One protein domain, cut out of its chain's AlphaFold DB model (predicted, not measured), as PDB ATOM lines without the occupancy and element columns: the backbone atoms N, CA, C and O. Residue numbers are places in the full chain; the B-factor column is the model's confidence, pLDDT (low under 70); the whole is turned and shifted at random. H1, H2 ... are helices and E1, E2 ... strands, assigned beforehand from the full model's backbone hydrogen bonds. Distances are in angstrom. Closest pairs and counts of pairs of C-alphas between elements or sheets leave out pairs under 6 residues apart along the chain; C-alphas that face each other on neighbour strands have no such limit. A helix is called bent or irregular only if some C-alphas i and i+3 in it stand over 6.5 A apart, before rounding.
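This is residues 9 to 208 of the 374 residues of an uncharacterized protein of Clostridium sp. CAG:609 (UniProt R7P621). A kinked helix, H5, runs through the middle, between a four-stranded sheet of E1, E2, E5 and E6 and a two-stranded sheet of E3 and E4, and a long helical hairpin, H1 and H2, packs across its later part. Helix H6 covers part of the larger sheet, and residues 202 to 208, of which 202 to 206 belong to H7, stick out. The 200 printed residues hold seven named helices and six named strands, in the order E1 E2 H1 H2 H3 E3 H4 E4 H5 H6 E5 E6 H7; the class is mixed, helices and strands. The larger sheet is mixed, in the order E1 E2 E5 E6, and the smaller antiparallel. The whole is compact, with a radius of gyration of the C-alphas of 17.5 A and spans of 54 by 53 by 36 A.

Start at the hairpin E1, residues 9 to 11, and E2, residues 14 to 18, where N 9 and O 16 are 3.1 A apart. E2 is parallel to E5, residues 161 to 166, with N 15 and O 162 2.8 A apart. E5 and E6, residues 171 to 176, form a hairpin, with N 163 and O 174 2.8 A apart. H5, residues 108 to 129, is on this sheet at a height of 10.5 A and runs across the strands, at 83 degrees to E5 on the local plane; with H6, residues 146 to 158, it makes two layers, helices on one face of a sheet. H5 is irregular, C-alphas 109 and 112 being 7.8 A apart, with a kink of 48 degrees near residue 115. H1, residues 21 to 47, touches H5 with residues 27 to 38 alone, at a steep tilt of 44 degrees, the same way; their closest C-alphas, of Lys 35 and Ile 128, are 4.6 A apart. H2, residues 51 to 72, forms a helical hairpin with H1 at a shallow tilt of 14 degrees, closest at the C-alphas of Ile 45 and Lys 54, 5.6 A. H1, H2 and H5 make an up-and-down bundle, each running against the one before. H3, residues 74 to 78, only just touches H5, with 3 pairs of C-alphas within 8 A, the closest being Val 75 and Leu 114, 7.7 A. Look next at E3, residues 82 to 86, and E4, residues 100 to 105, where N 84 and O 103 are 3.1 A apart; H4, residues 87 to 91, lies between them in the chain. H7, residues 194 to 206, is apart from H5; its closest C-alphas to E4 are Ile 194 and Cys 105, 5.6 A. Every O i to N i+4 pair is within hydrogen-bond range in H1, H2, H3 and H4, against 14 of 18 in H5, 8 of 9 in H6 and 8 of 9 in H7.

Find C-alpha 9, where E1 begins, at (17.306, 39.728, -26.662). H1 runs 39.5 A from C-alpha 21 at (4.649, 53.164, -23.271), H2 31.9 A and H5 29.6 A. H7 runs 18.6 A to C-alpha 206 at (31.586, 50.422, -64.075), and H6 18.3 A.

The C-alphas of Lys 49 and Lys 147 are the two farthest apart, at 53.7 A. The printed part has no cut. The links H5 to H6 and E6 to H7 are long. The mean pLDDT of the printed part is 79.3, and 47 residues are under 70, among them residues 136 to 158 and 178 to 191.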
ATOM      1  N   SER A   9      16.931  41.095 -27.032       65.06
ATOM      2  CA  SER A   9      17.306  39.728 -26.662       65.06
ATOM      3  C   SER A   9      16.813  38.736 -27.703       65.06
ATOM      4  O   SER A   9      15.662  38.820 -28.126       65.06
ATOM      5  N   VAL A  10      17.671  37.778 -28.070       64.56
ATOM      6  CA  VAL A  10      17.307  36.648 -28.932       64.56
ATOM      7  C   VAL A  10      17.144  35.404 -28.070       64.56
ATOM      8  O   VAL A  10      18.130  34.904 -27.521       64.56
ATOM      9  N   LYS A  11      15.916  34.900 -27.948       68.25
ATOM     10  CA  LYS A  11      15.597  33.666 -27.214       68.25
ATOM     11  C   LYS A  11      14.513  32.908 -27.974       68.25
ATOM     12  O   LYS A  11      13.538  33.523 -28.376       68.25
ATOM     13  N   ASN A  12      14.683  31.599 -28.168       73.69
ATOM     14  CA  ASN A  12      13.677  30.712 -28.772       73.69
ATOM     15  C   ASN A  12      13.053  31.264 -30.071       73.69
ATOM     16  O   ASN A  12      11.841  31.381 -30.166       73.69
ATOM     17  N   ASN A  13      13.881  31.646 -31.051       74.50
ATOM     18  CA  ASN A  13      13.450  32.239 -32.330       74.50
ATOM     19  C   ASN A  13      12.706  33.586 -32.233       74.50
ATOM     20  O   ASN A  13      12.149  34.051 -33.226       74.50
ATOM     21  N   ASN A  14      12.764  34.255 -31.080       80.56
ATOM     22  CA  ASN A  14      12.187  35.580 -30.882       80.56
ATOM     23  C   ASN A  14      13.301  36.624 -30.779       80.56
ATOM     24  O   ASN A  14      14.219  36.463 -29.970       80.56
ATOM     25  N   LEU A  15      13.206  37.702 -31.557       81.75
ATOM     26  CA  LEU A  15      13.944  38.946 -31.365       81.75
ATOM     27  C   LEU A  15      13.030  39.936 -30.641       81.75
ATOM     28  O   LEU A  15      12.105  40.493 -31.226       81.75
ATOM     29  N   ILE A  16      13.306  40.150 -29.360       85.94
ATOM     30  CA  ILE A  16      12.565  41.104 -28.534       85.94
ATOM     31  C   ILE A  16      13.267  42.452 -28.624       85.94
ATOM     32  O   ILE A  16      14.469  42.507 -28.388       85.94
ATOM     33  N   ILE A  17      12.525  43.515 -28.922       87.06
ATOM     34  CA  ILE A  17      12.970  44.906 -28.967       87.06
ATOM     35  C   ILE A  17      12.138  45.683 -27.947       87.06
ATOM     36  O   ILE A  17      10.913  45.747 -28.037       87.06
ATOM     37  N   LYS A  18      12.800  46.278 -26.956       90.06
ATOM     38  CA  LYS A  18      12.105  47.059 -25.928       90.06
ATOM     39  C   LYS A  18      11.679  48.426 -26.463       90.06
ATOM     40  O   LYS A  18      12.517  49.168 -26.978       90.06
ATOM     41  N   ILE A  19      10.410  48.768 -26.269       92.19
ATOM     42  CA  ILE A  19       9.825  50.088 -26.535       92.19
ATOM     43  C   ILE A  19       9.270  50.679 -25.235       92.19
ATOM     44  O   ILE A  19       9.080  49.965 -24.254       92.19
ATOM     45  N   THR A  20       9.050  51.987 -25.207       93.00
ATOM     46  CA  THR A  20       8.373  52.667 -24.087       93.00
ATOM     47  C   THR A  20       6.848  52.643 -24.249       93.00
ATOM     48  O   THR A  20       6.339  52.313 -25.324       93.00
ATOM     49  N   ASN A  21       6.107  53.003 -23.195       93.31
ATOM     50  CA  ASN A  21       4.649  53.164 -23.271       93.31
ATOM     51  C   ASN A  21       4.268  54.279 -24.257       93.31
ATOM     52  O   ASN A  21       3.425  54.057 -25.122       93.31
ATOM     53  N   ASP A  22       4.971  55.413 -24.222       93.00
ATOM     54  CA  ASP A  22       4.758  56.512 -25.171       93.00
ATOM     55  C   ASP A  22       5.011  56.079 -26.621       93.00
ATOM     56  O   ASP A  22       4.211  56.371 -27.506       93.00
ATOM     57  N   GLU A  23       6.093  55.335 -26.875       94.31
ATOM     58  CA  GLU A  23       6.406  54.797 -28.206       94.31
ATOM     59  C   GLU A  23       5.320  53.832 -28.706       94.31
ATOM     60  O   GLU A  23       4.952  53.882 -29.878       94.31
ATOM     61  N   TYR A  24       4.781  52.978 -27.830       95.19
ATOM     62  CA  TYR A  24       3.670  52.080 -28.162       95.19
ATOM     63  C   TYR A  24       2.393  52.853 -28.519       95.19
ATOM     64  O   TYR A  24       1.769  52.585 -29.549       95.19
ATOM     65  N   VAL A  25       2.023  53.843 -27.702       94.38
ATOM     66  CA  VAL A  25       0.851  54.697 -27.944       94.38
ATOM     67  C   VAL A  25       1.004  55.459 -29.262       94.38
ATOM     68  O   VAL A  25       0.086  55.456 -30.081       94.38
ATOM     69  N   GLN A  26       2.176  56.048 -29.513       93.88
ATOM     70  CA  GLN A  26       2.477  56.767 -30.755       93.88
ATOM     71  C   GLN A  26       2.360  55.872 -31.994       93.88
ATOM     72  O   GLN A  26       1.731  56.280 -32.969       93.88
ATOM     73  N   ILE A  27       2.904  54.647 -31.949       95.56
ATOM     74  CA  ILE A  27       2.774  53.667 -33.039       95.56
ATOM     75  C   ILE A  27       1.298  53.442 -33.383       95.56
ATOM     76  O   ILE A  27       0.912  53.568 -34.546       95.56
ATOM     77  N   ASN A  28       0.471  53.128 -32.384       95.50
ATOM     78  CA  ASN A  28      -0.931  52.781 -32.609       95.50
ATOM     79  C   ASN A  28      -1.755  53.973 -33.102       95.50
ATOM     80  O   ASN A  28      -2.546  53.827 -34.033       95.50
ATOM     81  N   LEU A  29      -1.544  55.162 -32.527       95.44
ATOM     82  CA  LEU A  29      -2.209  56.384 -32.983       95.44
ATOM     83  C   LEU A  29      -1.859  56.698 -34.441       95.44
ATOM     84  O   LEU A  29      -2.750  57.006 -35.235       95.44
ATOM     85  N   LEU A  30      -0.580  56.581 -34.807       96.69
ATOM     86  CA  LEU A  30      -0.121  56.863 -36.161       96.69
ATOM     87  C   LEU A  30      -0.659  55.842 -37.171       96.69
ATOM     88  O   LEU A  30      -1.116  56.240 -38.241       96.69
ATOM     89  N   ILE A  31      -0.666  54.548 -36.825       97.38
ATOM     90  CA  ILE A  31      -1.271  53.503 -37.664       97.38
ATOM     91  C   ILE A  31      -2.752  53.793 -37.874       97.38
ATOM     92  O   ILE A  31      -3.197  53.799 -39.016       97.38
ATOM     93  N   ASN A  32      -3.510  54.062 -36.810       96.19
ATOM     94  CA  ASN A  32      -4.950  54.288 -36.916       96.19
ATOM     95  C   ASN A  32      -5.271  55.491 -37.810       96.19
ATOM     96  O   ASN A  32      -6.118  55.380 -38.697       96.19
ATOM     97  N   LYS A  33      -4.557  56.608 -37.624       96.25
ATOM     98  CA  LYS A  33      -4.726  57.810 -38.446       96.25
ATOM     99  C   LYS A  33      -4.389  57.536 -39.914       96.25
ATOM    100  O   LYS A  33      -5.242  57.674 -40.788       96.25
ATOM    101  N   LEU A  34      -3.152  57.119 -40.186       97.44
ATOM    102  CA  LEU A  34      -2.653  57.020 -41.557       97.44
ATOM    103  C   LEU A  34      -3.279  55.861 -42.327       97.44
ATOM    104  O   LEU A  34      -3.449  55.963 -43.535       97.44
ATOM    105  N   LYS A  35      -3.659  54.765 -41.661       95.81
ATOM    106  CA  LYS A  35      -4.357  53.648 -42.310       95.81
ATOM    107  C   LYS A  35      -5.749  54.048 -42.776       95.81
ATOM    108  O   LYS A  35      -6.160  53.649 -43.862       95.81
ATOM    109  N   HIS A  36      -6.461  54.841 -41.978       93.38
ATOM    110  CA  HIS A  36      -7.757  55.367 -42.380       93.38
ATOM    111  C   HIS A  36      -7.627  56.278 -43.611       93.38
ATOM    112  O   HIS A  36      -8.285  56.035 -44.622       93.38
ATOM    113  N   GLU A  37      -6.720  57.259 -43.563       94.69
ATOM    114  CA  GLU A  37      -6.457  58.181 -44.679       94.69
ATOM    115  C   GLU A  37      -5.982  57.444 -45.942       94.69
ATOM    116  O   GLU A  37      -6.474  57.707 -47.042       94.69
ATOM    117  N   TYR A  38      -5.076  56.474 -45.784       94.19
ATOM    118  CA  TYR A  38      -4.566  55.650 -46.877       94.19
ATOM    119  C   TYR A  38      -5.679  54.856 -47.560       94.19
ATOM    120  O   TYR A  38      -5.768  54.873 -48.785       94.19
ATOM    121  N   ASN A  39      -6.553  54.199 -46.792       92.38
ATOM    122  CA  ASN A  39      -7.649  53.409 -47.354       92.38
ATOM    123  C   ASN A  39      -8.651  54.283 -48.121       92.38
ATOM    124  O   ASN A  39      -9.043  53.919 -49.227       92.38
ATOM    125  N   LEU A  40      -9.002  55.463 -47.594       92.44
ATOM    126  CA  LEU A  40      -9.890  56.402 -48.289       92.44
ATOM    127  C   LEU A  40      -9.321  56.839 -49.648       92.44
ATOM    128  O   LEU A  40     -10.034  56.861 -50.653       92.44
ATOM    129  N   GLN A  41      -8.028  57.173 -49.695       91.69
ATOM    130  CA  GLN A  41      -7.370  57.560 -50.943       91.69
ATOM    131  C   GLN A  41      -7.204  56.369 -51.890       91.69
ATOM    132  O   GLN A  41      -7.396  56.511 -53.098       91.69
ATOM    133  N   LEU A  42      -6.899  55.182 -51.363       88.50
ATOM    134  CA  LEU A  42      -6.781  53.965 -52.157       88.50
ATOM    135  C   LEU A  42      -8.105  53.614 -52.849       88.50
ATOM    136  O   LEU A  42      -8.095  53.314 -54.043       88.50
ATOM    137  N   ASP A  43      -9.236  53.726 -52.151       88.56
ATOM    138  CA  ASP A  43     -10.570  53.502 -52.721       88.56
ATOM    139  C   ASP A  43     -10.873  54.482 -53.863       88.56
ATOM    140  O   ASP A  43     -11.422  54.098 -54.901       88.56
ATOM    141  N   TYR A  44     -10.489  55.752 -53.707       87.81
ATOM    142  CA  TYR A  44     -10.599  56.751 -54.772       87.81
ATOM    143  C   TYR A  44      -9.740  56.380 -55.990       87.81
ATOM    144  O   TYR A  44     -10.223  56.391 -57.125       87.81
ATOM    145  N   ILE A  45      -8.484  55.987 -55.763       84.50
ATOM    146  CA  ILE A  45      -7.555  55.570 -56.821       84.50
ATOM    147  C   ILE A  45      -8.109  54.358 -57.576       84.50
ATOM    148  O   ILE A  45      -8.094  54.329 -58.808       84.50
ATOM    149  N   GLN A  46      -8.638  53.359 -56.867       80.31
ATOM    150  CA  GLN A  46      -9.180  52.146 -57.482       80.31
ATOM    151  C   GLN A  46     -10.370  52.430 -58.408       80.31
ATOM    152  O   GLN A  46     -10.493  51.772 -59.446       80.31
ATOM    153  N   LYS A  47     -11.181  53.448 -58.090       81.75
ATOM    154  CA  LYS A  47     -12.320  53.910 -58.904       81.75
ATOM    155  C   LYS A  47     -11.914  54.673 -60.172       81.75
ATOM    156  O   LYS A  47     -12.755  54.872 -61.047       81.75
ATOM    157  N   ASN A  48     -10.651  55.088 -60.312       73.12
ATOM    158  CA  ASN A  48     -10.173  55.764 -61.520       73.12
ATOM    159  C   ASN A  48     -10.269  54.823 -62.746       73.12
ATOM    160  O   ASN A  48     -10.101  53.612 -62.628       73.12
ATOM    161  N   LYS A  49     -10.559  55.337 -63.944       61.12
ATOM    162  CA  LYS A  49     -10.687  54.506 -65.161       61.12
ATOM    163  C   LYS A  49      -9.358  54.293 -65.891       61.12
ATOM    164  O   LYS A  49      -9.240  53.346 -66.663       61.12
ATOM    165  N   LYS A  50      -8.355  55.144 -65.657       66.00
ATOM    166  CA  LYS A  50      -7.055  55.081 -66.339       66.00
ATOM    167  C   LYS A  50      -6.031  54.327 -65.491       66.00
ATOM    168  O   LYS A  50      -5.650  54.784 -64.418       66.00
ATOM    169  N   ASN A  51      -5.569  53.171 -65.971       62.78
ATOM    170  CA  ASN A  51      -4.714  52.258 -65.200       62.78
ATOM    171  C   ASN A  51      -3.336  52.835 -64.830       62.78
ATOM    172  O   ASN A  51      -2.843  52.568 -63.740       62.78
ATOM    173  N   PHE A  52      -2.714  53.638 -65.696       64.62
ATOM    174  CA  PHE A  52      -1.418  54.254 -65.383       64.62
ATOM    175  C   PHE A  52      -1.545  55.365 -64.333       64.62
ATOM    176  O   PHE A  52      -0.756  55.410 -63.390       64.62
ATOM    177  N   ASP A  53      -2.594  56.190 -64.424       68.56
ATOM    178  CA  ASP A  53      -2.894  57.213 -63.415       68.56
ATOM    179  C   ASP A  53      -3.086  56.571 -62.036       68.56
ATOM    180  O   ASP A  53      -2.652  57.126 -61.030       68.56
ATOM    181  N   LYS A  54      -3.641  55.349 -61.976       74.38
ATOM    182  CA  LYS A  54      -3.705  54.583 -60.723       74.38
ATOM    183  C   LYS A  54      -2.332  54.302 -60.134       74.38
ATOM    184  O   LYS A  54      -2.161  54.457 -58.929       74.38
ATOM    185  N   ILE A  55      -1.373  53.874 -60.954       73.31
ATOM    186  CA  ILE A  55      -0.009  53.583 -60.495       73.31
ATOM    187  C   ILE A  55       0.648  54.855 -59.978       73.31
ATOM    188  O   ILE A  55       1.226  54.826 -58.894       73.31
ATOM    189  N   LEU A  56       0.532  55.960 -60.717       73.88
ATOM    190  CA  LEU A  56       1.122  57.240 -60.336       73.88
ATOM    191  C   LEU A  56       0.534  57.761 -59.019       73.88
ATOM    192  O   LEU A  56       1.283  58.069 -58.093       73.88
ATOM    193  N   LEU A  57      -0.795  57.787 -58.904       79.88
ATOM    194  CA  LEU A  57      -1.479  58.219 -57.686       79.88
ATOM    195  C   LEU A  57      -1.156  57.294 -56.508       79.88
ATOM    196  O   LEU A  57      -0.886  57.767 -55.409       79.88
ATOM    197  N   HIS A  58      -1.110  55.978 -56.731       85.94
ATOM    198  CA  HIS A  58      -0.721  55.020 -55.698       85.94
ATOM    199  C   HIS A  58       0.743  55.203 -55.270       85.94
ATOM    200  O   HIS A  58       1.059  55.134 -54.086       85.94
ATOM    201  N   ASN A  59       1.646  55.471 -56.216       84.38
ATOM    202  CA  ASN A  59       3.047  55.759 -55.936       84.38
ATOM    203  C   ASN A  59       3.199  57.011 -55.059       84.38
ATOM    204  O   ASN A  59       3.942  56.980 -54.078       84.38
ATOM    205  N   GLN A  60       2.477  58.082 -55.402       86.62
ATOM    206  CA  GLN A  60       2.442  59.326 -54.636       86.62
ATOM    207  C   GLN A  60       1.862  59.105 -53.240       86.62
ATOM    208  O   GLN A  60       2.505  59.484 -52.267       86.62
ATOM    209  N   LEU A  61       0.718  58.422 -53.129       91.44
ATOM    210  CA  LEU A  61       0.104  58.069 -51.848       91.44
ATOM    211  C   LEU A  61       1.096  57.327 -50.941       91.44
ATOM    212  O   LEU A  61       1.363  57.772 -49.828       91.44
ATOM    213  N   VAL A  62       1.717  56.250 -51.437       92.19
ATOM    214  CA  VAL A  62       2.696  55.470 -50.663       92.19
ATOM    215  C   VAL A  62       3.889  56.329 -50.236       92.19
ATOM    216  O   VAL A  62       4.304  56.262 -49.079       92.19
ATOM    217  N   LYS A  63       4.440  57.164 -51.129       92.06
ATOM    218  CA  LYS A  63       5.557  58.067 -50.797       92.06
ATOM    219  C   LYS A  63       5.167  59.094 -49.733       92.06
ATOM    220  O   LYS A  63       5.932  59.285 -48.789       92.06
ATOM    221  N   THR A  64       3.998  59.716 -49.846       94.12
ATOM    222  CA  THR A  64       3.498  60.681 -48.860       94.12
ATOM    223  C   THR A  64       3.314  60.015 -47.500       94.12
ATOM    224  O   THR A  64       3.868  60.490 -46.513       94.12
ATOM    225  N   THR A  65       2.675  58.842 -47.450       96.56
ATOM    226  CA  THR A  65       2.533  58.070 -46.208       96.56
ATOM    227  C   THR A  65       3.891  57.708 -45.600       96.56
ATOM    228  O   THR A  65       4.093  57.883 -44.400       96.56
ATOM    229  N   ILE A  66       4.863  57.250 -46.402       96.00
ATOM    230  CA  ILE A  66       6.221  56.960 -45.910       96.00
ATOM    231  C   ILE A  66       6.875  58.217 -45.331       96.00
ATOM    232  O   ILE A  66       7.481  58.149 -44.260       96.00
ATOM    233  N   LYS A  67       6.753  59.359 -46.015       95.94
ATOM    234  CA  LYS A  67       7.311  60.634 -45.558       95.94
ATOM    235  C   LYS A  67       6.728  61.043 -44.209       95.94
ATOM    236  O   LYS A  67       7.496  61.373 -43.311       95.94
ATOM    237  N   GLU A  68       5.411  60.956 -44.050       97.31
ATOM    238  CA  GLU A  68       4.727  61.280 -42.796       97.31
ATOM    239  C   GLU A  68       5.160  60.366 -41.646       97.31
ATOM    240  O   GLU A  68       5.448  60.847 -40.548       97.31
ATOM    241  N   VAL A  69       5.297  59.059 -41.900       97.69
ATOM    242  CA  VAL A  69       5.814  58.117 -40.898       97.69
ATOM    243  C   VAL A  69       7.250  58.464 -40.506       97.69
ATOM    244  O   VAL A  69       7.573  58.479 -39.323       97.69
ATOM    245  N   ILE A  70       8.124  58.764 -41.472       96.19
ATOM    246  CA  ILE A  70       9.522  59.128 -41.201       96.19
ATOM    247  C   ILE A  70       9.612  60.430 -40.394       96.19
ATOM    248  O   ILE A  70      10.392  60.500 -39.442       96.19
ATOM    249  N   ASP A  71       8.824  61.443 -40.757       95.50
ATOM    250  CA  ASP A  71       8.827  62.757 -40.106       95.50
ATOM    251  C   ASP A  71       8.325  62.706 -38.662       95.50
ATOM    252  O   ASP A  71       8.779  63.494 -37.829       95.50
ATOM    253  N   HIS A  72       7.445  61.752 -38.344       96.00
ATOM    254  CA  HIS A  72       6.974  61.519 -36.981       96.00
ATOM    255  C   HIS A  72       8.127  61.189 -36.016       96.00
ATOM    256  O   HIS A  72       8.137  61.603 -34.856       96.00
ATOM    257  N   PHE A  73       9.154  60.484 -36.496       94.81
ATOM    258  CA  PHE A  73      10.295  60.080 -35.681       94.81
ATOM    259  C   PHE A  73      11.417  61.124 -35.722       94.81
ATOM    260  O   PHE A  73      12.382  61.009 -36.481       94.81
ATOM    261  N   SER A  74      11.366  62.102 -34.811       93.94
ATOM    262  CA  SER A  74      12.372  63.181 -34.683       93.94
ATOM    263  C   SER A  74      13.829  62.689 -34.593       93.94
ATOM    264  O   SER A  74      14.768  63.386 -34.990       93.94
ATOM    265  N   VAL A  75      14.027  61.453 -34.125       93.31
ATOM    266  CA  VAL A  75      15.311  60.749 -34.058       93.31
ATOM    267  C   VAL A  75      15.997  60.607 -35.426       93.31
ATOM    268  O   VAL A  75      17.225  60.675 -35.500       93.31
ATOM    269  N   ILE A  76      15.222  60.477 -36.512       95.19
ATOM    270  CA  ILE A  76      15.717  60.396 -37.890       95.19
ATOM    271  C   ILE A  76      16.442  61.696 -38.246       95.19
ATOM    272  O   ILE A  76      17.597  61.666 -38.677       95.19
ATOM    273  N   LYS A  77      15.808  62.845 -37.977       93.19
ATOM    274  CA  LYS A  77      16.409  64.167 -38.190       93.19
ATOM    275  C   LYS A  77      17.577  64.408 -37.231       93.19
ATOM    276  O   LYS A  77      18.658  64.789 -37.673       93.19
ATOM    277  N   LYS A  78      17.401  64.110 -35.937       94.38
ATOM    278  CA  LYS A  78      18.422  64.295 -34.886       94.38
ATOM    279  C   LYS A  78      19.754  63.624 -35.226       94.38
ATOM    280  O   LYS A  78      20.810  64.208 -34.993       94.38
ATOM    281  N   TYR A  79      19.720  62.408 -35.773       93.50
ATOM    282  CA  TYR A  79      20.931  61.655 -36.118       93.50
ATOM    283  C   TYR A  79      21.328  61.751 -37.596       93.50
ATOM    284  O   TYR A  79      22.213  61.009 -38.032       93.50
ATOM    285  N   ASN A  80      20.739  62.687 -38.351       92.88
ATOM    286  CA  ASN A  80      21.017  62.903 -39.771       92.88
ATOM    287  C   ASN A  80      20.889  61.610 -40.589       92.88
ATOM    288  O   ASN A  80      21.753  61.273 -41.404       92.88
ATOM    289  N   VAL A  81      19.821  60.858 -40.343       93.38
ATOM    290  CA  VAL A  81      19.560  59.607 -41.042       93.38
ATOM    291  C   VAL A  81      19.099  59.910 -42.464       93.38
ATOM    292  O   VAL A  81      18.133  60.641 -42.680       93.38
ATOM    293  N   CYS A  82      19.809  59.344 -43.437       92.56
ATOM    294  CA  CYS A  82      19.417  59.374 -44.837       92.56
ATOM    295  C   CYS A  82      18.447  58.226 -45.098       92.56
ATOM    296  O   CYS A  82      18.823  57.068 -44.921       92.56
ATOM    297  N   VAL A  83      17.220  58.540 -45.508       92.56
ATOM    298  CA  VAL A  83      16.177  57.539 -45.778       92.56
ATOM    299  C   VAL A  83      15.725  57.679 -47.217       92.56
ATOM    300  O   VAL A  83      15.419  58.789 -47.647       92.56
ATOM    301  N   PHE A  84      15.698  56.580 -47.962       87.94
ATOM    302  CA  PHE A  84      15.325  56.589 -49.373       87.94
ATOM    303  C   PHE A  84      14.728  55.250 -49.803       87.94
ATOM    304  O   PHE A  84      15.025  54.217 -49.206       87.94
ATOM    305  N   VAL A  85      13.913  55.262 -50.856       86.00
ATOM    306  CA  VAL A  85      13.466  54.038 -51.538       86.00
ATOM    307  C   VAL A  85      14.214  53.816 -52.839       86.00
ATOM    308  O   VAL A  85      14.622  54.765 -53.511       86.00
ATOM    309  N   THR A  86      14.351  52.541 -53.189       80.31
ATOM    310  CA  THR A  86      14.782  52.064 -54.506       80.31
ATOM    311  C   THR A  86      13.663  51.250 -55.156       80.31
ATOM    312  O   THR A  86      12.524  51.232 -54.683       80.31
ATOM    313  N   GLY A  87      13.971  50.555 -56.250       75.62
ATOM    314  CA  GLY A  87      13.057  49.557 -56.785       75.62
ATOM    315  C   GLY A  87      11.854  50.161 -57.506       75.62
ATOM    316  O   GLY A  87      11.912  51.254 -58.074       75.62
ATOM    317  N   SER A  88      10.755  49.409 -57.507       74.50
ATOM    318  CA  SER A  88       9.570  49.744 -58.306       74.50
ATOM    319  C   SER A  88       8.910  51.062 -57.886       74.50
ATOM    320  O   SER A  88       8.465  51.824 -58.742       74.50
ATOM    321  N   PHE A  89       8.929  51.393 -56.592       79.31
ATOM    322  CA  PHE A  89       8.391  52.656 -56.084       79.31
ATOM    323  C   PHE A  89       9.258  53.869 -56.439       79.31
ATOM    324  O   PHE A  89       8.721  54.944 -56.705       79.31
ATOM    325  N   ALA A  90      10.582  53.722 -56.510       77.19
ATOM    326  CA  ALA A  90      11.437  54.807 -56.988       77.19
ATOM    327  C   ALA A  90      11.261  55.059 -58.498       77.19
ATOM    328  O   ALA A  90      11.353  56.196 -58.947       77.19
ATOM    329  N   ARG A  91      10.946  54.004 -59.263       71.44
ATOM    330  CA  ARG A  91      10.726  54.045 -60.720       71.44
ATOM    331  C   ARG A  91       9.312  54.391 -61.164       71.44
ATOM    332  O   ARG A  91       9.098  54.579 -62.354       71.44
ATOM    333  N   CYS A  92       8.353  54.418 -60.242       71.62
ATOM    334  CA  CYS A  92       6.929  54.493 -60.574       71.62
ATOM    335  C   CYS A  92       6.443  53.320 -61.458       71.62
ATOM    336  O   CYS A  92       5.568  53.473 -62.301       71.62
ATOM    337  N   THR A  93       6.998  52.123 -61.243       69.38
ATOM    338  CA  THR A  93       6.556  50.867 -61.885       69.38
ATOM    339  C   THR A  93       5.939  49.897 -60.886       69.38
ATOM    340  O   THR A  93       5.937  48.678 -61.084       69.38
ATOM    341  N   ASN A  94       5.543  50.408 -59.727       72.75
ATOM    342  CA  ASN A  94       4.985  49.608 -58.655       72.75
ATOM    343  C   ASN A  94       3.592  49.098 -59.031       72.75
ATOM    344  O   ASN A  94       2.776  49.801 -59.617       72.75
ATOM    345  N   LYS A  95       3.305  47.867 -58.619       75.56
ATOM    346  CA  LYS A  95       1.950  47.334 -58.506       75.56
ATOM    347  C   LYS A  95       1.416  47.677 -57.113       75.56
ATOM    348  O   LYS A  95       2.184  48.000 -56.207       75.56
ATOM    349  N   PHE A  96       0.107  47.549 -56.910       76.56
ATOM    350  CA  PHE A  96      -0.514  47.765 -55.593       76.56
ATOM    351  C   PHE A  96       0.063  46.873 -54.488       76.56
ATOM    352  O   PHE A  96       0.128  47.270 -53.334       76.56
ATOM    353  N   ASN A  97       0.530  45.679 -54.850       73.56
ATOM    354  CA  ASN A  97       1.100  44.698 -53.932       73.56
ATOM    355  C   ASN A  97       2.627  44.550 -54.061       73.56
ATOM    356  O   ASN A  97       3.160  43.527 -53.611       73.56
ATOM    357  N   SER A  98       3.287  45.510 -54.722       78.44
ATOM    358  CA  SER A  98       4.742  45.536 -54.880       78.44
ATOM    359  C   SER A  98       5.444  45.602 -53.536       78.44
ATOM    360  O   SER A  98       4.964  46.229 -52.593       78.44
ATOM    361  N   ASP A  99       6.629  45.011 -53.495       82.69
ATOM    362  CA  ASP A  99       7.513  45.157 -52.356       82.69
ATOM    363  C   ASP A  99       8.082  46.588 -52.284       82.69
ATOM    364  O   ASP A  99       8.277  47.267 -53.300       82.69
ATOM    365  N   LEU A 100       8.344  47.040 -51.061       85.25
ATOM    366  CA  LEU A 100       8.867  48.348 -50.701       85.25
ATOM    367  C   LEU A 100      10.345  48.240 -50.303       85.25
ATOM    368  O   LEU A 100      10.663  47.849 -49.182       85.25
ATOM    369  N   ASP A 101      11.243  48.645 -51.199       83.44
ATOM    370  CA  ASP A 101      12.692  48.667 -50.966       83.44
ATOM    371  C   ASP A 101      13.128  49.939 -50.217       83.44
ATOM    372  O   ASP A 101      13.649  50.875 -50.828       83.44
ATOM    373  N   LEU A 102      12.880  49.998 -48.902       87.12
ATOM    374  CA  LEU A 102      13.150  51.168 -48.051       87.12
ATOM    375  C   LEU A 102      14.479  51.041 -47.289       87.12
ATOM    376  O   LEU A 102      14.660  50.174 -46.431       87.12
ATOM    377  N   HIS A 103      15.385  51.986 -47.533       85.88
ATOM    378  CA  HIS A 103      16.751  51.980 -47.013       85.88
ATOM    379  C   HIS A 103      16.990  53.092 -46.002       85.88
ATOM    380  O   HIS A 103      16.587  54.236 -46.205       85.88
ATOM    381  N   PHE A 104      17.762  52.770 -44.963       88.06
ATOM    382  CA  PHE A 104      18.252  53.739 -43.992       88.06
ATOM    383  C   PHE A 104      19.783  53.753 -43.958       88.06
ATOM    384  O   PHE A 104      20.426  52.717 -43.789       88.06
ATOM    385  N   CYS A 105      20.370  54.942 -44.069       87.25
ATOM    386  CA  CYS A 105      21.807  55.190 -44.037       87.25
ATOM    387  C   CYS A 105      22.181  56.140 -42.894       87.25
ATOM    388  O   CYS A 105      21.695  57.269 -42.821       87.25
ATOM    389  N   TYR A 106      23.071  55.705 -42.003       87.44
ATOM    390  CA  TYR A 106      23.493  56.466 -40.829       87.44
ATOM    391  C   TYR A 106      24.842  55.999 -40.274       87.44
ATOM    392  O   TYR A 106      25.398  54.979 -40.672       87.44
ATOM    393  N   LYS A 107      25.422  56.778 -39.351       84.06
ATOM    394  CA  LYS A 107      26.723  56.445 -38.752       84.06
ATOM    395  C   LYS A 107      26.606  55.199 -37.864       84.06
ATOM    396  O   LYS A 107      25.710  55.120 -37.025       84.06
ATOM    397  N   ASN A 108      27.577  54.286 -37.972       79.00
ATOM    398  CA  ASN A 108      27.611  53.022 -37.217       79.00
ATOM    399  C   ASN A 108      27.535  53.213 -35.687       79.00
ATOM    400  O   ASN A 108      26.979  52.374 -34.990       79.00
ATOM    401  N   ILE A 109      28.023  54.340 -35.160       82.44
ATOM    402  CA  ILE A 109      27.936  54.662 -33.724       82.44
ATOM    403  C   ILE A 109      26.492  54.779 -33.202       82.44
ATOM    404  O   ILE A 109      26.255  54.565 -32.019       82.44
ATOM    405  N   TYR A 110      25.518  55.084 -34.066       85.00
ATOM    406  CA  TYR A 110      24.104  55.234 -33.694       85.00
ATOM    407  C   TYR A 110      23.275  53.982 -33.982       85.00
ATOM    408  O   TYR A 110      22.056  53.984 -33.818       85.00
ATOM    409  N   LYS A 111      23.932  52.901 -34.409       77.25
ATOM    410  CA  LYS A 111      23.293  51.690 -34.912       77.25
ATOM    411  C   LYS A 111      22.284  51.076 -33.956       77.25
ATOM    412  O   LYS A 111      21.161  50.802 -34.365       77.25
ATOM    413  N   ASN A 112      22.671  50.939 -32.693       74.94
ATOM    414  CA  ASN A 112      21.841  50.302 -31.672       74.94
ATOM    415  C   ASN A 112      20.588  51.124 -31.353       74.94
ATOM    416  O   ASN A 112      19.530  50.560 -31.112       74.94
ATOM    417  N   ILE A 113      20.695  52.456 -31.379       82.12
ATOM    418  CA  ILE A 113      19.560  53.345 -31.111       82.12
ATOM    419  C   ILE A 113      18.604  53.335 -32.305       82.12
ATOM    420  O   ILE A 113      17.405  53.145 -32.144       82.12
ATOM    421  N   LEU A 114      19.139  53.523 -33.512       87.44
ATOM    422  CA  LEU A 114      18.337  53.703 -34.721       87.44
ATOM    423  C   LEU A 114      17.709  52.408 -35.245       87.44
ATOM    424  O   LEU A 114      16.707  52.480 -35.945       87.44
ATOM    425  N   PHE A 115      18.252  51.238 -34.891       82.12
ATOM    426  CA  PHE A 115      17.655  49.950 -35.254       82.12
ATOM    427  C   PHE A 115      16.221  49.802 -34.730       82.12
ATOM    428  O   PHE A 115      15.338  49.405 -35.481       82.12
ATOM    429  N   LYS A 116      15.984  50.174 -33.465       87.00
ATOM    430  CA  LYS A 116      14.650  50.131 -32.858       87.00
ATOM    431  C   LYS A 116      13.648  50.951 -33.670       87.00
ATOM    432  O   LYS A 116      12.609  50.438 -34.064       87.00
ATOM    433  N   TYR A 117      13.987  52.207 -33.949       91.12
ATOM    434  CA  TYR A 117      13.113  53.117 -34.691       91.12
ATOM    435  C   TYR A 117      12.874  52.666 -36.127       91.12
ATOM    436  O   TYR A 117      11.781  52.824 -36.649       91.12
ATOM    437  N   GLU A 118      13.879  52.068 -36.753       89.00
ATOM    438  CA  GLU A 118      13.745  51.470 -38.073       89.00
ATOM    439  C   GLU A 118      12.728  50.308 -38.071       89.00
ATOM    440  O   GLU A 118      11.843  50.287 -38.923       89.00
ATOM    441  N   GLU A 119      12.762  49.404 -37.084       88.00
ATOM    442  CA  GLU A 119      11.736  48.356 -36.947       88.00
ATOM    443  C   GLU A 119      10.349  48.911 -36.593       88.00
ATOM    444  O   GLU A 119       9.356  48.438 -37.144       88.00
ATOM    445  N   MET A 120      10.261  49.953 -35.758       92.81
ATOM    446  CA  MET A 120       8.991  50.645 -35.492       92.81
ATOM    447  C   MET A 120       8.398  51.242 -36.778       92.81
ATOM    448  O   MET A 120       7.212  51.059 -37.046       92.81
ATOM    449  N   ILE A 121       9.218  51.901 -37.608       94.69
ATOM    450  CA  ILE A 121       8.790  52.453 -38.903       94.69
ATOM    451  C   ILE A 121       8.300  51.336 -39.825       94.69
ATOM    452  O   ILE A 121       7.236  51.471 -40.422       94.69
ATOM    453  N   TYR A 122       9.020  50.214 -39.925       90.62
ATOM    454  CA  TYR A 122       8.547  49.092 -40.737       90.62
ATOM    455  C   TYR A 122       7.221  48.541 -40.245       90.62
ATOM    456  O   TYR A 122       6.343  48.308 -41.073       90.62
ATOM    457  N   TYR A 123       7.075  48.371 -38.929       92.62
ATOM    458  CA  TYR A 123       5.830  47.927 -38.319       92.62
ATOM    459  C   TYR A 123       4.648  48.806 -38.719       92.62
ATOM    460  O   TYR A 123       3.635  48.301 -39.207       92.62
ATOM    461  N   ILE A 124       4.812  50.120 -38.593       95.88
ATOM    462  CA  ILE A 124       3.794  51.092 -38.983       95.88
ATOM    463  C   ILE A 124       3.466  50.962 -40.478       95.88
ATOM    464  O   ILE A 124       2.299  50.817 -40.839       95.88
ATOM    465  N   LEU A 125       4.480  50.943 -41.349       94.69
ATOM    466  CA  LEU A 125       4.278  50.911 -42.801       94.69
ATOM    467  C   LEU A 125       3.586  49.635 -43.280       94.69
ATOM    468  O   LEU A 125       2.627  49.717 -44.046       94.69
ATOM    469  N   PHE A 126       4.027  48.455 -42.832       90.31
ATOM    470  CA  PHE A 126       3.396  47.211 -43.278       90.31
ATOM    471  C   PHE A 126       1.966  47.072 -42.724       90.31
ATOM    472  O   PHE A 126       1.103  46.498 -43.391       90.31
ATOM    473  N   SER A 127       1.691  47.657 -41.551       92.75
ATOM    474  CA  SER A 127       0.353  47.698 -40.947       92.75
ATOM    475  C   SER A 127      -0.608  48.632 -41.691       92.75
ATOM    476  O   SER A 127      -1.787  48.288 -41.843       92.75
ATOM    477  N   ILE A 128      -0.119  49.789 -42.162       93.94
ATOM    478  CA  ILE A 128      -0.887  50.751 -42.971       93.94
ATOM    479  C   ILE A 128      -1.174  50.174 -44.358       93.94
ATOM    480  O   ILE A 128      -2.331  50.100 -44.759       93.94
ATOM    481  N   PHE A 129      -0.142  49.704 -45.062       89.69
ATOM    482  CA  PHE A 129      -0.279  49.191 -46.430       89.69
ATOM    483  C   PHE A 129      -0.917  47.804 -46.511       89.69
ATOM    484  O   PHE A 129      -1.184  47.318 -47.608       89.69
ATOM    485  N   ASN A 130      -1.162  47.163 -45.364       86.31
ATOM    486  CA  ASN A 130      -1.714  45.816 -45.276       86.31
ATOM    487  C   ASN A 130      -0.898  44.796 -46.096       86.31
ATOM    488  O   ASN A 130      -1.436  43.988 -46.854       86.31
ATOM    489  N   ILE A 131       0.429  44.869 -45.962       84.19
ATOM    490  CA  ILE A 131       1.381  43.961 -46.608       84.19
ATOM    491  C   ILE A 131       2.164  43.184 -45.556       84.19
ATOM    492  O   ILE A 131       2.311  43.613 -44.414       84.19
ATOM    493  N   ASN A 132       2.710  42.035 -45.945       82.06
ATOM    494  CA  ASN A 132       3.580  41.269 -45.057       82.06
ATOM    495  C   ASN A 132       4.859  42.062 -44.752       82.06
ATOM    496  O   ASN A 132       5.413  42.707 -45.644       82.06
ATOM    497  N   ARG A 133       5.393  41.934 -43.530       79.50
ATOM    498  CA  ARG A 133       6.678  42.539 -43.125       79.50
ATOM    499  C   ARG A 133       7.812  42.257 -44.118       79.50
ATOM    500  O   ARG A 133       8.675  43.108 -44.301       79.50
ATOM    501  N   GLU A 134       7.807  41.085 -44.749       74.44
ATOM    502  CA  GLU A 134       8.793  40.661 -45.758       74.44
ATOM    503  C   GLU A 134       8.770  41.507 -47.027       74.44
ATOM    504  O   GLU A 134       9.798  41.660 -47.676       74.44
ATOM    505  N   LYS A 135       7.605  42.072 -47.358       74.56
ATOM    506  CA  LYS A 135       7.439  42.971 -48.497       74.56
ATOM    507  C   LYS A 135       7.922  44.376 -48.202       74.56
ATOM    508  O   LYS A 135       8.123  45.135 -49.133       74.56
ATOM    509  N   VAL A 136       8.114  44.747 -46.938       68.56
ATOM    510  CA  VAL A 136       8.841  45.971 -46.604       68.56
ATOM    511  C   VAL A 136      10.300  45.591 -46.449       68.56
ATOM    512  O   VAL A 136      10.770  45.219 -45.368       68.56
ATOM    513  N   HIS A 137      11.000  45.603 -47.578       67.31
ATOM    514  CA  HIS A 137      12.376  45.163 -47.640       67.31
ATOM    515  C   HIS A 137      13.241  46.043 -46.764       67.31
ATOM    516  O   HIS A 137      13.401  47.246 -46.952       67.31
ATOM    517  N   ASN A 138      13.862  45.345 -45.829       58.03
ATOM    518  CA  ASN A 138      15.137  45.700 -45.273       58.03
ATOM    519  C   ASN A 138      15.850  44.410 -44.945       58.03
ATOM    520  O   ASN A 138      15.277  43.525 -44.303       58.03
ATOM    521  N   MET A 139      17.118  44.315 -45.324       49.28
ATOM    522  CA  MET A 139      17.969  43.277 -44.777       49.28
ATOM    523  C   MET A 139      18.082  43.492 -43.263       49.28
ATOM    524  O   MET A 139      18.958  44.213 -42.783       49.28
ATOM    525  N   ILE A 140      17.270  42.757 -42.499       43.38
ATOM    526  CA  ILE A 140      17.511  42.424 -41.082       43.38
ATOM    527  C   ILE A 140      18.952  41.916 -40.888       43.38
ATOM    528  O   ILE A 140      19.561  42.061 -39.833       43.38
ATOM    529  N   LEU A 141      19.542  41.392 -41.959       43.69
ATOM    530  CA  LEU A 141      20.860  40.781 -42.025       43.69
ATOM    531  C   LEU A 141      22.060  41.728 -41.954       43.69
ATOM    532  O   LEU A 141      23.197  41.274 -41.997       43.69
ATOM    533  N   SER A 142      21.861  43.030 -41.819       41.16
ATOM    534  CA  SER A 142      22.943  43.972 -42.089       41.16
ATOM    535  C   SER A 142      23.762  44.452 -40.885       41.16
ATOM    536  O   SER A 142      24.406  45.498 -40.966       41.16
ATOM    537  N   ARG A 143      23.696  43.803 -39.712       45.28
ATOM    538  CA  ARG A 143      23.914  44.566 -38.465       45.28
ATOM    539  C   ARG A 143      24.835  44.108 -37.341       45.28
ATOM    540  O   ARG A 143      24.973  44.875 -36.396       45.28
ATOM    541  N   TYR A 144      25.586  43.029 -37.412       41.56
ATOM    542  CA  TYR A 144      26.292  42.568 -36.211       41.56
ATOM    543  C   TYR A 144      27.686  42.021 -36.512       41.56
ATOM    544  O   TYR A 144      27.959  41.557 -37.613       41.56
ATOM    545  N   GLU A 145      28.570  42.077 -35.516       41.75
ATOM    546  CA  GLU A 145      29.760  41.228 -35.482       41.75
ATOM    547  C   GLU A 145      29.362  39.752 -35.256       41.75
ATOM    548  O   GLU A 145      28.322  39.439 -34.664       41.75
ATOM    549  N   ASN A 146      30.215  38.850 -35.752       49.53
ATOM    550  CA  ASN A 146      29.940  37.484 -36.221       49.53
ATOM    551  C   ASN A 146      28.952  36.594 -35.431       49.53
ATOM    552  O   ASN A 146      28.182  35.876 -36.055       49.53
ATOM    553  N   LYS A 147      28.910  36.572 -34.093       54.56
ATOM    554  CA  LYS A 147      28.230  35.456 -33.384       54.56
ATOM    555  C   LYS A 147      26.699  35.565 -33.281       54.56
ATOM    556  O   LYS A 147      26.007  34.558 -33.401       54.56
ATOM    557  N   LYS A 148      26.140  36.761 -33.058       54.41
ATOM    558  CA  LYS A 148      24.677  36.934 -32.884       54.41
ATOM    559  C   LYS A 148      23.920  36.937 -34.214       54.41
ATOM    560  O   LYS A 148      22.821  36.395 -34.267       54.41
ATOM    561  N   ILE A 149      24.523  37.468 -35.282       52.62
ATOM    562  CA  ILE A 149      23.994  37.324 -36.648       52.62
ATOM    563  C   ILE A 149      24.008  35.886 -37.079       52.62
ATOM    564  O   ILE A 149      22.984  35.440 -37.558       52.62
ATOM    565  N   VAL A 150      25.116  35.164 -36.890       56.56
ATOM    566  CA  VAL A 150      25.161  33.748 -37.263       56.56
ATOM    567  C   VAL A 150      24.051  32.996 -36.543       56.56
ATOM    568  O   VAL A 150      23.383  32.188 -37.165       56.56
ATOM    569  N   ARG A 151      23.756  33.344 -35.283       60.34
ATOM    570  CA  ARG A 151      22.622  32.772 -34.554       60.34
ATOM    571  C   ARG A 151      21.259  33.157 -35.145       60.34
ATOM    572  O   ARG A 151      20.449  32.270 -35.381       60.34
ATOM    573  N   ILE A 152      20.988  34.440 -35.402       62.16
ATOM    574  CA  ILE A 152      19.719  34.872 -36.022       62.16
ATOM    575  C   ILE A 152      19.586  34.281 -37.432       62.16
ATOM    576  O   ILE A 152      18.529  33.773 -37.763       62.16
ATOM    577  N   MET A 153      20.646  34.284 -38.238       59.59
ATOM    578  CA  MET A 153      20.701  33.667 -39.565       59.59
ATOM    579  C   MET A 153      20.462  32.169 -39.484       59.59
ATOM    580  O   MET A 153      19.543  31.704 -40.128       59.59
ATOM    581  N   SER A 154      21.152  31.442 -38.604       61.97
ATOM    582  CA  SER A 154      20.916  30.006 -38.415       61.97
ATOM    583  C   SER A 154      19.480  29.696 -37.996       61.97
ATOM    584  O   SER A 154      18.948  28.644 -38.351       61.97
ATOM    585  N   ILE A 155      18.848  30.622 -37.257       63.34
ATOM    586  CA  ILE A 155      17.429  30.542 -36.934       63.34
ATOM    587  C   ILE A 155      16.630  30.751 -38.215       63.34
ATOM    588  O   ILE A 155      15.877  29.856 -38.563       63.34
ATOM    589  N   VAL A 156      16.808  31.862 -38.942       64.19
ATOM    590  CA  VAL A 156      15.940  32.168 -40.092       64.19
ATOM    591  C   VAL A 156      16.220  31.345 -41.354       64.19
ATOM    592  O   VAL A 156      15.378  31.256 -42.244       64.19
ATOM    593  N   ASP A 157      17.377  30.700 -41.439       64.38
ATOM    594  CA  ASP A 157      17.696  29.755 -42.507       64.38
ATOM    595  C   ASP A 157      16.834  28.491 -42.382       64.38
ATOM    596  O   ASP A 157      16.504  27.867 -43.387       64.38
ATOM    597  N   ASN A 158      16.404  28.147 -41.162       68.31
ATOM    598  CA  ASN A 158      15.705  26.894 -40.873       68.31
ATOM    599  C   ASN A 158      14.293  27.072 -40.304       68.31
ATOM    600  O   ASN A 158      13.453  26.191 -40.482       68.31
ATOM    601  N   ASN A 159      14.028  28.195 -39.647       73.12
ATOM    602  CA  ASN A 159      12.836  28.474 -38.858       73.12
ATOM    603  C   ASN A 159      12.348  29.897 -39.105       73.12
ATOM    604  O   ASN A 159      13.052  30.743 -39.643       73.12
ATOM    605  N   ASP A 160      11.145  30.186 -38.649       80.12
ATOM    606  CA  ASP A 160      10.632  31.546 -38.653       80.12
ATOM    607  C   ASP A 160      11.241  32.367 -37.511       80.12
ATOM    608  O   ASP A 160      11.556  31.830 -36.448       80.12
ATOM    609  N   LEU A 161      11.397  33.674 -37.724       79.25
ATOM    610  CA  LEU A 161      11.832  34.622 -36.699       79.25
ATOM    611  C   LEU A 161      10.648  35.491 -36.282       79.25
ATOM    612  O   LEU A 161      10.091  36.217 -37.106       79.25
ATOM    613  N   MET A 162      10.304  35.466 -34.999       84.88
ATOM    614  CA  MET A 162       9.332  36.397 -34.429       84.88
ATOM    615  C   MET A 162      10.040  37.674 -33.993       84.88
ATOM    616  O   MET A 162      11.009  37.623 -33.238       84.88
ATOM    617  N   ILE A 163       9.551  38.825 -34.439       85.62
ATOM    618  CA  ILE A 163       9.932  40.127 -33.893       85.62
ATOM    619  C   ILE A 163       8.868  40.544 -32.897       85.62
ATOM    620  O   ILE A 163       7.678  40.460 -33.195       85.62
ATOM    621  N   ILE A 164       9.304  40.987 -31.722       89.56
ATOM    622  CA  ILE A 164       8.422  41.389 -30.633       89.56
ATOM    623  C   ILE A 164       8.828  42.789 -30.173       89.56
ATOM    624  O   ILE A 164       9.904  42.950 -29.602       89.56
ATOM    625  N   LEU A 165       7.982  43.797 -30.402       91.38
ATOM    626  CA  LEU A 165       8.123  45.123 -29.796       91.38
ATOM    627  C   LEU A 165       7.345  45.123 -28.475       91.38
ATOM    628  O   LEU A 165       6.136  44.894 -28.478       91.38
ATOM    629  N   LYS A 166       8.029  45.335 -27.349       93.00
ATOM    630  CA  LYS A 166       7.442  45.109 -26.019       93.00
ATOM    631  C   LYS A 166       7.748  46.223 -25.021       93.00
ATOM    632  O   LYS A 166       8.898  46.660 -24.933       93.00
ATOM    633  N   ASN A 167       6.735  46.616 -24.251       91.00
ATOM    634  CA  ASN A 167       6.870  47.329 -22.976       91.00
ATOM    635  C   ASN A 167       6.323  46.443 -21.835       91.00
ATOM    636  O   ASN A 167       6.092  45.251 -22.049       91.00
ATOM    637  N   ASP A 168       6.196  46.972 -20.621       87.12
ATOM    638  CA  ASP A 168       5.809  46.153 -19.464       87.12
ATOM    639  C   ASP A 168       4.352  45.660 -19.555       87.12
ATOM    640  O   ASP A 168       4.062  44.538 -19.141       87.12
ATOM    641  N   ASP A 169       3.477  46.438 -20.197       90.12
ATOM    642  CA  ASP A 169       2.030  46.197 -20.237       90.12
ATOM    643  C   ASP A 169       1.532  45.654 -21.590       90.12
ATOM    644  O   ASP A 169       0.448  45.084 -21.683       90.12
ATOM    645  N   ASN A 170       2.301  45.843 -22.667       93.31
ATOM    646  CA  ASN A 170       1.858  45.637 -24.043       93.31
ATOM    647  C   ASN A 170       2.907  44.939 -24.910       93.31
ATOM    648  O   ASN A 170       4.121  45.122 -24.765       93.31
ATOM    649  N   GLU A 171       2.410  44.194 -25.897       92.56
ATOM    650  CA  GLU A 171       3.227  43.452 -26.847       92.56
ATOM    651  C   GLU A 171       2.675  43.569 -28.274       92.56
ATOM    652  O   GLU A 171       1.488  43.374 -28.521       92.56
ATOM    653  N   ILE A 172       3.565  43.865 -29.219       92.62
ATOM    654  CA  ILE A 172       3.321  43.794 -30.658       92.62
ATOM    655  C   ILE A 172       4.228  42.702 -31.203       92.62
ATOM    656  O   ILE A 172       5.445  42.786 -31.037       92.62
ATOM    657  N   SER A 173       3.673  41.709 -31.893       90.81
ATOM    658  CA  SER A 173       4.474  40.652 -32.505       90.81
ATOM    659  C   SER A 173       4.146  40.450 -33.980       90.81
ATOM    660  O   SER A 173       3.010  40.597 -34.425       90.81
ATOM    661  N   TYR A 174       5.179  40.146 -34.763       88.00
ATOM    662  CA  TYR A 174       5.058  39.816 -36.179       88.00
ATOM    663  C   TYR A 174       6.160  38.851 -36.606       88.00
ATOM    664  O   TYR A 174       7.209  38.747 -35.972       88.00
ATOM    665  N   LYS A 175       5.913  38.128 -37.697       83.38
ATOM    666  CA  LYS A 175       6.762  37.031 -38.158       83.38
ATOM    667  C   LYS A 175       7.522  37.391 -39.429       83.38
ATOM    668  O   LYS A 175       6.992  38.053 -40.320       83.38
ATOM    669  N   ILE A 176       8.754  36.904 -39.517       78.06
ATOM    670  CA  ILE A 176       9.543  36.810 -40.747       78.06
ATOM    671  C   ILE A 176       9.712  35.327 -41.045       78.06
ATOM    672  O   ILE A 176      10.196  34.584 -40.186       78.06
ATOM    673  N   ASN A 177       9.322  34.893 -42.238       74.12
ATOM    674  CA  ASN A 177       9.362  33.487 -42.589       74.12
ATOM    675  C   ASN A 177      10.802  33.015 -42.791       74.12
ATOM    676  O   ASN A 177      11.671  33.722 -43.325       74.12
ATOM    677  N   GLY A 178      11.038  31.782 -42.359       65.00
ATOM    678  CA  GLY A 178      12.260  31.057 -42.639       65.00
ATOM    679  C   GLY A 178      12.358  30.636 -44.103       65.00
ATOM    680  O   GLY A 178      11.370  30.635 -44.838       65.00
ATOM    681  N   LYS A 179      13.558  30.234 -44.533       62.03
ATOM    682  CA  LYS A 179      13.810  29.532 -45.815       62.03
ATOM    683  C   LYS A 179      13.477  30.291 -47.112       62.03
ATOM    684  O   LYS A 179      13.647  29.734 -48.196       62.03
ATOM    685  N   GLN A 180      13.054  31.555 -47.070       56.69
ATOM    686  CA  GLN A 180      12.904  32.352 -48.292       56.69
ATOM    687  C   GLN A 180      14.278  32.742 -48.866       56.69
ATOM    688  O   GLN A 180      15.159  33.196 -48.133       56.69
ATOM    689  N   LYS A 181      14.461  32.608 -50.192       46.88
ATOM    690  CA  LYS A 181      15.653  33.100 -50.912       46.88
ATOM    691  C   LYS A 181      15.761  34.616 -50.736       46.88
ATOM    692  O   LYS A 181      15.143  35.387 -51.468       46.88
ATOM    693  N   ARG A 182      16.578  35.053 -49.781       53.38
ATOM    694  CA  ARG A 182      16.896  36.469 -49.579       53.38
ATOM    695  C   ARG A 182      17.818  36.908 -50.709       53.38
ATOM    696  O   ARG A 182      18.980  36.505 -50.748       53.38
ATOM    697  N   ARG A 183      17.288  37.675 -51.669       42.41
ATOM    698  CA  ARG A 183      18.093  38.210 -52.774       42.41
ATOM    699  C   ARG A 183      19.232  39.062 -52.208       42.41
ATOM    700  O   ARG A 183      19.050  39.925 -51.352       42.41
ATOM    701  N   ILE A 184      20.423  38.722 -52.671       35.53
ATOM    702  CA  ILE A 184      21.723  39.169 -52.196       35.53
ATOM    703  C   ILE A 184      21.994  40.564 -52.774       35.53
ATOM    704  O   ILE A 184      22.495  40.687 -53.881       35.53
ATOM    705  N   TYR A 185      21.730  41.615 -52.000       39.66
ATOM    706  CA  TYR A 185      22.403  42.918 -52.154       39.66
ATOM    707  C   TYR A 185      23.458  43.082 -51.034       39.66
ATOM    708  O   TYR A 185      23.592  44.120 -50.382       39.66
ATOM    709  N   SER A 186      24.183  41.989 -50.761       42.53
ATOM    710  CA  SER A 186      24.806  41.661 -49.469       42.53
ATOM    711  C   SER A 186      25.965  42.547 -49.019       42.53
ATOM    712  O   SER A 186      26.361  42.464 -47.861       42.53
ATOM    713  N   GLN A 187      26.527  43.409 -49.866       40.19
ATOM    714  CA  GLN A 187      27.744  44.135 -49.491       40.19
ATOM    715  C   GLN A 187      27.482  45.539 -48.929       40.19
ATOM    716  O   GLN A 187      28.107  45.909 -47.931       40.19
ATOM    717  N   TYR A 188      26.550  46.318 -49.499       48.00
ATOM    718  CA  TYR A 188      26.263  47.669 -48.987       48.00
ATOM    719  C   TYR A 188      25.226  47.681 -47.871       48.00
ATOM    720  O   TYR A 188      25.359  48.460 -46.920       48.00
ATOM    721  N   LEU A 189      24.237  46.784 -47.955       50.34
ATOM    722  CA  LEU A 189      23.186  46.697 -46.954       50.34
ATOM    723  C   LEU A 189      23.797  46.468 -45.574       50.34
ATOM    724  O   LEU A 189      23.414  47.162 -44.643       50.34
ATOM    725  N   ASN A 190      24.862  45.662 -45.474       51.78
ATOM    726  CA  ASN A 190      25.569  45.294 -44.238       51.78
ATOM    727  C   ASN A 190      26.245  46.418 -43.445       51.78
ATOM    728  O   ASN A 190      26.656  46.199 -42.305       51.78
ATOM    729  N   LYS A 191      26.399  47.617 -44.006       63.41
ATOM    730  CA  LYS A 191      26.994  48.734 -43.256       63.41
ATOM    731  C   LYS A 191      26.007  49.856 -42.985       63.41
ATOM    732  O   LYS A 191      26.241  50.628 -42.057       63.41
ATOM    733  N   LYS A 192      24.886  49.905 -43.726       74.25
ATOM    734  CA  LYS A 192      23.868  50.968 -43.651       74.25
ATOM    735  C   LYS A 192      24.503  52.356 -43.565       74.25
ATOM    736  O   LYS A 192      24.087  53.194 -42.771       74.25
ATOM    737  N   ASP A 193      25.557  52.577 -44.348       81.12
ATOM    738  CA  ASP A 193      26.291  53.831 -44.385       81.12
ATOM    739  C   ASP A 193      26.428  54.323 -45.827       81.12
ATOM    740  O   ASP A 193      26.673  53.556 -46.764       81.12
ATOM    741  N   ILE A 194      26.299  55.637 -45.987       85.06
ATOM    742  CA  ILE A 194      26.254  56.282 -47.299       85.06
ATOM    743  C   ILE A 194      27.568  56.124 -48.090       85.06
ATOM    744  O   ILE A 194      27.545  56.131 -49.318       85.06
ATOM    745  N   LYS A 195      28.724  55.946 -47.423       86.31
ATOM    746  CA  LYS A 195      30.016  55.755 -48.109       86.31
ATOM    747  C   LYS A 195      30.100  54.366 -48.721       86.31
ATOM    748  O   LYS A 195      30.611  54.232 -49.830       86.31
ATOM    749  N   THR A 196      29.640  53.341 -48.011       80.31
ATOM    750  CA  THR A 196      29.607  51.975 -48.546       80.31
ATOM    751  C   THR A 196      28.590  51.863 -49.670       80.31
ATOM    752  O   THR A 196      28.925  51.293 -50.704       80.31
ATOM    753  N   MET A 197      27.411  52.480 -49.526       81.12
ATOM    754  CA  MET A 197      26.458  52.600 -50.633       81.12
ATOM    755  C   MET A 197      27.126  53.250 -51.848       81.12
ATOM    756  O   MET A 197      27.161  52.649 -52.911       81.12
ATOM    757  N   TYR A 198      27.759  54.414 -51.684       85.00
ATOM    758  CA  TYR A 198      28.498  55.076 -52.762       85.00
ATOM    759  C   TYR A 198      29.541  54.165 -53.432       85.00
ATOM    760  O   TYR A 198      29.619  54.134 -54.655       85.00
ATOM    761  N   LYS A 199      30.336  53.412 -52.657       83.69
ATOM    762  CA  LYS A 199      31.325  52.469 -53.211       83.69
ATOM    763  C   LYS A 199      30.666  51.367 -54.039       83.69
ATOM    764  O   LYS A 199      31.173  51.051 -55.106       83.69
ATOM    765  N   TYR A 200      29.557  50.816 -53.552       79.94
ATOM    766  CA  TYR A 200      28.780  49.819 -54.278       79.94
ATOM    767  C   TYR A 200      28.240  50.393 -55.592       79.94
ATOM    768  O   TYR A 200      28.576  49.881 -56.652       79.94
ATOM    769  N   LEU A 201      27.523  51.521 -55.540       79.19
ATOM    770  CA  LEU A 201      26.963  52.160 -56.737       79.19
ATOM    771  C   LEU A 201      28.052  52.560 -57.747       79.19
ATOM    772  O   LEU A 201      27.848  52.457 -58.950       79.19
ATOM    773  N   ARG A 202      29.233  52.975 -57.272       82.50
ATOM    774  CA  ARG A 202      30.387  53.248 -58.137       82.50
ATOM    775  C   ARG A 202      30.855  52.001 -58.888       82.50
ATOM    776  O   ARG A 202      31.234  52.129 -60.045       82.50
ATOM    777  N   ASN A 203      30.867  50.837 -58.246       79.25
ATOM    778  CA  ASN A 203      31.248  49.591 -58.909       79.25
ATOM    779  C   ASN A 203      30.189  49.175 -59.937       79.25
ATOM    780  O   ASN A 203      30.557  48.826 -61.052       79.25
ATOM    781  N   GLU A 204      28.900  49.294 -59.599       77.31
ATOM    782  CA  GLU A 204      27.792  48.990 -60.522       77.31
ATOM    783  C   GLU A 204      27.797  49.882 -61.775       77.31
ATOM    784  O   GLU A 204      27.520  49.423 -62.883       77.31
ATOM    785  N   LEU A 205      28.182  51.154 -61.623       74.88
ATOM    786  CA  LEU A 205      28.359  52.077 -62.747       74.88
ATOM    787  C   LEU A 205      29.430  51.584 -63.738       74.88
ATOM    788  O   LEU A 205      29.298  51.804 -64.941       74.88
ATOM    789  N   LEU A 206      30.481  50.920 -63.250       70.00
ATOM    790  CA  LEU A 206      31.586  50.422 -64.075       70.00
ATOM    791  C   LEU A 206      31.276  49.079 -64.752       70.00
ATOM    792  O   LEU A 206      31.936  48.733 -65.727       70.00
ATOM    793  N   THR A 207      30.283  48.330 -64.269       71.88
ATOM    794  CA  THR A 207      29.913  47.001 -64.789       71.88
ATOM    795  C   THR A 207      28.730  47.030 -65.756       71.88
ATOM    796  O   THR A 207      28.253  45.977 -66.171       71.88
ATOM    797  N   TYR A 208      28.258  48.222 -66.144       64.06
ATOM    798  CA  TYR A 208      27.106  48.400 -67.035       64.06
ATOM    799  C   TYR A 208      25.826  47.724 -66.507       64.06
ATOM    800  O   TYR A 208      25.010  47.209 -67.275       64.06
TER     801      TYR A 208